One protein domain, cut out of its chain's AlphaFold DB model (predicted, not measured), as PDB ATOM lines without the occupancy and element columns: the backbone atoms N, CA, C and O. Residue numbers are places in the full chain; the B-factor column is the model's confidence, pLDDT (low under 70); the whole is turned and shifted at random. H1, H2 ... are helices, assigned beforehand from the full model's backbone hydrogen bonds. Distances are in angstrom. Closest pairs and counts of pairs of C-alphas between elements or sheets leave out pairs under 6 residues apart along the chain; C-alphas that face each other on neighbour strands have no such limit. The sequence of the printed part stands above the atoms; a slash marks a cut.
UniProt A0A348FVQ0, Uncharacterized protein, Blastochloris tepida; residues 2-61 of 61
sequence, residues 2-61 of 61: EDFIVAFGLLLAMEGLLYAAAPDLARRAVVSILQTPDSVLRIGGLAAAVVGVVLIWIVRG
ATOM      1  N   GLU A   2     170.841 188.007 127.712       88.69
ATOM      2  CA  GLU A   2     169.625 188.331 126.949       88.69
ATOM      3  C   GLU A   2     168.690 187.128 126.753       88.69
ATOM      4  O   GLU A   2     167.501 187.252 127.017       88.69
ATOM      5  N   ASP A   3     169.218 185.940 126.436       88.81
ATOM      6  CA  ASP A   3     168.399 184.725 126.261       88.81
ATOM      7  C   ASP A   3     167.541 184.373 127.486       88.81
ATOM      8  O   ASP A   3     166.413 183.905 127.349       88.81
ATOM      9  N   PHE A   4     168.063 184.603 128.695       89.31
ATOM     10  CA  PHE A   4     167.315 184.347 129.925       89.31
ATOM     11  C   PHE A   4     166.164 185.344 130.083       89.31
ATOM     12  O   PHE A   4     165.052 184.953 130.429       89.31
ATOM     13  N   ILE A   5     166.418 186.622 129.782       95.94
ATOM     14  CA  ILE A   5     165.400 187.677 129.824       95.94
ATOM     15  C   ILE A   5     164.311 187.395 128.783       95.94
ATOM     16  O   ILE A   5     163.130 187.512 129.097       95.94
ATOM     17  N   VAL A   6     164.688 186.964 127.577       95.06
ATOM     18  CA  VAL A   6     163.741 186.570 126.524       95.06
ATOM     19  C   VAL A   6     162.905 185.369 126.961       95.06
ATOM     20  O   VAL A   6     161.681 185.419 126.867       95.06
ATOM     21  N   ALA A   7     163.531 184.311 127.486       92.81
ATOM     22  CA  ALA A   7     162.813 183.128 127.961       92.81
ATOM     23  C   ALA A   7     161.829 183.472 129.092       92.81
ATOM     24  O   ALA A   7     160.688 183.010 129.090       92.81
ATOM     25  N   PHE A   8     162.243 184.329 130.026       95.12
ATOM     26  CA  PHE A   8     161.384 184.798 131.108       95.12
ATOM     27  C   PHE A   8     160.240 185.688 130.597       95.12
ATOM     28  O   PHE A   8     159.098 185.536 131.023       95.12
ATOM     29  N   GLY A   9     160.513 186.572 129.634       97.06
ATOM     30  CA  GLY A   9     159.491 187.383 128.975       97.06
ATOM     31  C   GLY A   9     158.446 186.532 128.250       97.06
ATOM     32  O   GLY A   9     157.252 186.787 128.382       97.06
ATOM     33  N   LEU A  10     158.878 185.478 127.550       96.00
ATOM     34  CA  LEU A  10     157.981 184.520 126.896       96.00
ATOM     35  C   LEU A  10     157.128 183.748 127.906       96.00
ATOM     36  O   LEU A  10     155.931 183.595 127.679       96.00
ATOM     37  N   LEU A  11     157.710 183.309 129.028       95.62
ATOM     38  CA  LEU A  11     156.970 182.658 130.112       95.62
ATOM     39  C   LEU A  11     155.826 183.553 130.610       95.62
ATOM     40  O   LEU A  11     154.679 183.113 130.666       95.62
ATOM     41  N   LEU A  12     156.127 184.820 130.914       97.00
ATOM     42  CA  LEU A  12     155.127 185.786 131.372       97.00
ATOM     43  C   LEU A  12     154.069 186.085 130.306       97.00
ATOM     44  O   LEU A  12     152.886 186.178 130.628       97.00
ATOM     45  N   ALA A  13     154.477 186.229 129.044       97.62
ATOM     46  CA  ALA A  13     153.557 186.489 127.944       97.62
ATOM     47  C   ALA A  13     152.588 185.318 127.735       97.62
ATOM     48  O   ALA A  13     151.391 185.548 127.572       97.62
ATOM     49  N   MET A  14     153.078 184.073 127.782       96.06
ATOM     50  CA  MET A  14     152.228 182.886 127.655       96.06
ATOM     51  C   MET A  14     151.258 182.742 128.830       96.06
ATOM     52  O   MET A  14     150.073 182.510 128.599       96.06
ATOM     53  N   GLU A  15     151.724 182.936 130.067       94.75
ATOM     54  CA  GLU A  15     150.856 182.936 131.253       94.75
ATOM     55  C   GLU A  15     149.771 184.019 131.153       94.75
ATOM     56  O   GLU A  15     148.581 183.738 131.286       94.75
ATOM     57  N   GLY A  16     150.157 185.259 130.839       95.31
ATOM     58  CA  GLY A  16     149.221 186.373 130.686       95.31
ATOM     59  C   GLY A  16     148.198 186.146 129.572       95.31
ATOM     60  O   GLY A  16     147.012 186.424 129.756       95.31
ATOM     61  N   LEU A  17     148.635 185.594 128.434       96.50
ATOM     62  CA  LEU A  17     147.754 185.262 127.317       96.50
ATOM     63  C   LEU A  17     146.750 184.175 127.706       96.50
ATOM     64  O   LEU A  17     145.577 184.296 127.364       96.50
ATOM     65  N   LEU A  18     147.174 183.145 128.444       94.56
ATOM     66  CA  LEU A  18     146.278 182.098 128.931       94.56
ATOM     67  C   LEU A  18     145.173 182.688 129.816       94.56
ATOM     68  O   LEU A  18     143.995 182.396 129.604       94.56
ATOM     69  N   TYR A  19     145.534 183.561 130.762       93.25
ATOM     70  CA  TYR A  19     144.558 184.214 131.635       93.25
ATOM     71  C   TYR A  19     143.618 185.160 130.880       93.25
ATOM     72  O   TYR A  19     142.434 185.225 131.209       93.25
ATOM     73  N   ALA A  20     144.118 185.878 129.871       96.19
ATOM     74  CA  ALA A  20     143.324 186.828 129.096       96.19
ATOM     75  C   ALA A  20     142.401 186.146 128.072       96.19
ATOM     76  O   ALA A  20     141.251 186.551 127.918       96.19
ATOM     77  N   ALA A  21     142.893 185.122 127.369       97.06
ATOM     78  CA  ALA A  21     142.170 184.455 126.289       97.06
ATOM     79  C   ALA A  21     141.234 183.344 126.788       97.06
ATOM     80  O   ALA A  21     140.170 183.137 126.208       97.06
ATOM     81  N   ALA A  22     141.616 182.622 127.847       95.62
ATOM     82  CA  ALA A  22     140.870 181.470 128.356       95.62
ATOM     83  C   ALA A  22     140.882 181.394 129.901       95.62
ATOM     84  O   ALA A  22     141.377 180.417 130.477       95.62
ATOM     85  N   PRO A  23     140.288 182.382 130.603       92.56
ATOM     86  CA  PRO A  23     140.302 182.450 132.069       92.56
ATOM     87  C   PRO A  23     139.651 181.234 132.750       92.56
ATOM     88  O   PRO A  23     140.108 180.792 133.806       92.56
ATOM     89  N   ASP A  24     138.606 180.656 132.149       95.69
ATOM     90  CA  ASP A  24     137.961 179.438 132.655       95.69
ATOM     91  C   ASP A  24     138.888 178.222 132.622       95.69
ATOM     92  O   ASP A  24     138.885 177.409 133.549       95.69
ATOM     93  N   LEU A  25     139.706 178.095 131.573       94.06
ATOM     94  CA  LEU A  25     140.648 176.988 131.434       94.06
ATOM     95  C   LEU A  25     141.746 177.084 132.497       94.06
ATOM     96  O   LEU A  25     142.038 176.095 133.169       94.06
ATOM     97  N   ALA A  26     142.266 178.293 132.721       94.62
ATOM     98  CA  ALA A  26     143.218 178.572 133.788       94.62
ATOM     99  C   ALA A  26     142.658 178.220 135.178       94.62
ATOM    100  O   ALA A  26     143.299 177.504 135.948       94.62
ATOM    101  N   ARG A  27     141.426 178.645 135.493       94.75
ATOM    102  CA  ARG A  27     140.771 178.307 136.773       94.75
ATOM    103  C   ARG A  27     140.619 176.799 136.964       94.75
ATOM    104  O   ARG A  27     140.909 176.291 138.045       94.75
ATOM    105  N   ARG A  28     140.186 176.075 135.926       95.19
ATOM    106  CA  ARG A  28     140.036 174.610 135.981       95.19
ATOM    107  C   ARG A  28     141.372 173.906 136.199       95.19
ATOM    108  O   ARG A  28     141.425 172.969 136.991       95.19
ATOM    109  N   ALA A  29     142.440 174.373 135.552       92.56
ATOM    110  CA  ALA A  29     143.781 173.834 135.755       92.56
ATOM    111  C   ALA A  29     144.233 173.985 137.217       92.56
ATOM    112  O   ALA A  29     144.688 173.016 137.818       92.56
ATOM    113  N   VAL A  30     144.016 175.157 137.826       93.94
ATOM    114  CA  VAL A  30     144.332 175.388 139.247       93.94
ATOM    115  C   VAL A  30     143.544 174.447 140.159       93.94
ATOM    116  O   VAL A  30     144.127 173.825 141.044       93.94
ATOM    117  N   VAL A  31     142.238 174.281 139.933       95.88
ATOM    118  CA  VAL A  31     141.421 173.339 140.721       95.88
ATOM    119  C   VAL A  31     141.933 171.905 140.572       95.88
ATOM    120  O   VAL A  31     142.042 171.192 141.566       95.88
ATOM    121  N   SER A  32     142.315 171.498 139.358       93.69
ATOM    122  CA  SER A  32     142.910 170.180 139.114       93.69
ATOM    123  C   SER A  32     144.223 169.992 139.875       93.69
ATOM    124  O   SER A  32     144.458 168.917 140.426       93.69
ATOM    125  N   ILE A  33     145.075 171.022 139.935       94.25
ATOM    126  CA  ILE A  33     146.341 170.981 140.680       94.25
ATOM    127  C   ILE A  33     146.074 170.771 142.173       94.25
ATOM    128  O   ILE A  33     146.700 169.910 142.781       94.25
ATOM    129  N   LEU A  34     145.101 171.486 142.747       94.56
ATOM    130  CA  LEU A  34     144.740 171.370 144.167       94.56
ATOM    131  C   LEU A  34     144.182 169.991 144.547       94.56
ATOM    132  O   LEU A  34     144.267 169.591 145.704       94.56
ATOM    133  N   GLN A  35     143.595 169.272 143.591       95.00
ATOM    134  CA  GLN A  35     143.051 167.927 143.801       95.00
ATOM    135  C   GLN A  35     144.073 166.814 143.529       95.00
ATOM    136  O   GLN A  35     143.805 165.647 143.820       95.00
ATOM    137  N   THR A  36     145.233 167.151 142.965       93.44
ATOM    138  CA  THR A  36     146.266 166.177 142.604       93.44
ATOM    139  C   THR A  36     147.193 165.925 143.799       93.44
ATOM    140  O   THR A  36     147.670 166.884 144.402       93.44
ATOM    141  N   PRO A  37     147.514 164.663 144.141       94.69
ATOM    142  CA  PRO A  37     148.465 164.365 145.209       94.69
ATOM    143  C   PRO A  37     149.860 164.950 144.946       94.69
ATOM    144  O   PRO A  37     150.386 164.838 143.835       94.69
ATOM    145  N   ASP A  38     150.513 165.461 145.994       94.50
ATOM    146  CA  ASP A  38     151.851 166.074 145.926       94.50
ATOM    147  C   ASP A  38     152.894 165.199 145.220       94.50
ATOM    148  O   ASP A  38     153.727 165.701 144.466       94.50
ATOM    149  N   SER A  39     152.865 163.881 145.443       94.12
ATOM    150  CA  SER A  39     153.800 162.944 144.808       94.12
ATOM    151  C   SER A  39     153.679 162.958 143.284       94.12
ATOM    152  O   SER A  39     154.692 162.953 142.588       94.12
ATOM    153  N   VAL A  40     152.451 163.021 142.765       94.62
ATOM    154  CA  VAL A  40     152.184 163.069 141.322       94.62
ATOM    155  C   VAL A  40     152.613 164.420 140.761       94.62
ATOM    156  O   VAL A  40     153.285 164.466 139.732       94.62
ATOM    157  N   LEU A  41     152.306 165.511 141.469       95.50
ATOM    158  CA  LEU A  41     152.678 166.861 141.048       95.50
ATOM    159  C   LEU A  41     154.205 167.041 140.980       95.50
ATOM    160  O   LEU A  41     154.721 167.614 140.022       95.50
ATOM    161  N   ARG A  42     154.943 166.486 141.951       95.25
ATOM    162  CA  ARG A  42     156.415 166.500 141.968       95.25
ATOM    163  C   ARG A  42     157.018 165.716 140.810       95.25
ATOM    164  O   ARG A  42     157.929 166.216 140.156       95.25
ATOM    165  N   ILE A  43     156.524 164.505 140.551       97.00
ATOM    166  CA  ILE A  43     157.032 163.664 139.458       97.00
ATOM    167  C   ILE A  43     156.715 164.308 138.105       97.00
ATOM    168  O   ILE A  43     157.604 164.420 137.264       97.00
ATOM    169  N   GLY A  44     155.482 164.783 137.911       95.62
ATOM    170  CA  GLY A  44     155.075 165.473 136.687       95.62
ATOM    171  C   GLY A  44     155.878 166.751 136.445       95.62
ATOM    172  O   GLY A  44     156.375 166.962 135.340       95.62
ATOM    173  N   GLY A  45     156.081 167.562 137.487       94.69
ATOM    174  CA  GLY A  45     156.898 168.773 137.417       94.69
ATOM    175  C   GLY A  45     158.364 168.482 137.090       94.69
ATOM    176  O   GLY A  45     158.945 169.146 136.234       94.69
ATOM    177  N   LEU A  46     158.953 167.454 137.709       97.31
ATOM    178  CA  LEU A  46     160.322 167.038 137.405       97.31
ATOM    179  C   LEU A  46     160.448 166.540 135.960       97.31
ATOM    180  O   LEU A  46     161.379 166.930 135.260       97.31
ATOM    181  N   ALA A  47     159.501 165.719 135.498       97.44
ATOM    182  CA  ALA A  47     159.481 165.233 134.123       97.44
ATOM    183  C   ALA A  47     159.380 166.396 133.122       97.44
ATOM    184  O   ALA A  47     160.160 166.453 132.173       97.44
ATOM    185  N   ALA A  48     158.488 167.361 133.366       95.69
ATOM    186  CA  ALA A  48     158.353 168.553 132.534       95.69
ATOM    187  C   ALA A  48     159.639 169.398 132.511       95.69
ATOM    188  O   ALA A  48     160.061 169.840 131.443       95.69
ATOM    189  N   ALA A  49     160.300 169.575 133.660       95.69
ATOM    190  CA  ALA A  49     161.565 170.301 133.748       95.69
ATOM    191  C   ALA A  49     162.680 169.610 132.946       95.69
ATOM    192  O   ALA A  49     163.377 170.268 132.172       95.69
ATOM    193  N   VAL A  50     162.820 168.286 133.074       97.81
ATOM    194  CA  VAL A  50     163.804 167.501 132.310       97.81
ATOM    195  C   VAL A  50     163.538 167.618 130.812       97.81
ATOM    196  O   VAL A  50     164.460 167.910 130.054       97.81
ATOM    197  N   VAL A  51     162.284 167.453 130.382       97.38
ATOM    198  CA  VAL A  51     161.902 167.601 128.969       97.38
ATOM    199  C   VAL A  51     162.223 169.007 128.462       97.38
ATOM    200  O   VAL A  51     162.811 169.142 127.392       97.38
ATOM    201  N   GLY A  52     161.908 170.051 129.233       93.62
ATOM    202  CA  GLY A  52     162.222 171.434 128.872       93.62
ATOM    203  C   GLY A  52     163.721 171.668 128.670       93.62
ATOM    204  O   GLY A  52     164.123 172.249 127.663       93.62
ATOM    205  N   VAL A  53     164.559 171.159 129.577       94.56
ATOM    206  CA  VAL A  53     166.023 171.256 129.458       94.56
ATOM    207  C   VAL A  53     166.535 170.499 128.233       94.56
ATOM    208  O   VAL A  53     167.347 171.042 127.488       94.56
ATOM    209  N   VAL A  54     166.041 169.281 127.986       96.69
ATOM    210  CA  VAL A  54     166.427 168.478 126.813       96.69
ATOM    211  C   VAL A  54     166.036 169.179 125.511       96.69
ATOM    212  O   VAL A  54     166.844 169.230 124.589       96.69
ATOM    213  N   LEU A  55     164.841 169.770 125.432       94.94
ATOM    214  CA  LEU A  55     164.408 170.531 124.257       94.94
ATOM    215  C   LEU A  55     165.295 171.754 124.012       94.94
ATOM    216  O   LEU A  55     165.725 171.977 122.882       94.94
ATOM    217  N   ILE A  56     165.608 172.522 125.060       92.31
ATOM    218  CA  ILE A  56     166.523 173.666 124.951       92.31
ATOM    219  C   ILE A  56     167.899 173.197 124.465       92.31
ATOM    220  O   ILE A  56     168.487 173.849 123.604       92.31
ATOM    221  N   TRP A  57     168.394 172.072 124.987       93.69
ATOM    222  CA  TRP A  57     169.674 171.496 124.581       93.69
ATOM    223  C   TRP A  57     169.671 171.022 123.125       93.69
ATOM    224  O   TRP A  57     170.648 171.253 122.437       93.69
ATOM    225  N   ILE A  58     168.585 170.442 122.611       95.25
ATOM    226  CA  ILE A  58     168.500 170.032 121.197       95.25
ATOM    227  C   ILE A  58     168.446 171.244 120.257       95.25
ATOM    228  O   ILE A  58     169.010 171.208 119.170       95.25
ATOM    229  N   VAL A  59     167.741 172.309 120.646       92.50
ATOM    230  CA  VAL A  59     167.558 173.492 119.785       92.50
ATOM    231  C   VAL A  59     168.791 174.401 119.778       92.50
ATOM    232  O   VAL A  59     169.050 175.061 118.775       92.50
ATOM    233  N   ARG A  60     169.530 174.480 120.894       86.00
ATOM    234  CA  ARG A  60     170.702 175.366 121.054       86.00
ATOM    235  C   ARG A  60     172.047 174.634 121.117       86.00
ATOM    236  O   ARG A  60     173.066 175.318 121.204       86.00
ATOM    237  N   GLY A  61     172.047 173.304 121.173       63.88
ATOM    238  CA  GLY A  61     173.240 172.453 121.271       63.88
ATOM    239  C   GLY A  61     173.846 172.088 119.930       63.88
ATOM    240  O   GLY A  61     173.122 172.122 118.912       63.88
TER     241      GLY A  61
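What this domain is: This is residues 2 to 61 of the 61 residues of an uncharacterized protein of Blastochloris tepida (UniProt A0A348FVQ0). Three helices joined end to end make an open, flat horseshoe: H1 and H3 are the two long arms, the shorter H2 joins them at one end, and the space between the arms is empty. The printed part has 60 residues with three named helices, in the order H1, H2, H3, and no named strand; its class is all helix. It is loose, with a radius of gyration of the C-alphas of 14.3 A and spans of 38 by 30 by 14 A.

Where its parts are: H1, residues 2 to 21, begins at C-alpha 2 (169.625, 188.331, 126.949) and is 27.7 A long. H2, residues 23 to 35, is 18.9 A long. H3, residues 38 to 60, is 32.6 A long and ends at C-alpha 60 (170.702, 175.366, 121.054).

How they stand to each other: H1 and H2 are close but not clearly touching, about perpendicular at 78 degrees; their closest C-alphas, of Tyr 19 and Ala 26, are 6.2 A apart. H2 and H3 are close but not clearly touching, at a steep tilt of 55 degrees, opposite ways; their closest C-alphas, of Ile 33 and Leu 41, are 7.6 A apart. H1 and H3 are apart. In H1, H2 and H3 every O i to N i+4 pair is within hydrogen-bond range.

The domain as a whole: The C-alphas farthest apart, of Gln 35 and Gly 61, are 37.9 A apart. Both links are tight, and the printed part has no cut. Mean pLDDT of the printed part is 94.2; residue 61 is under 70.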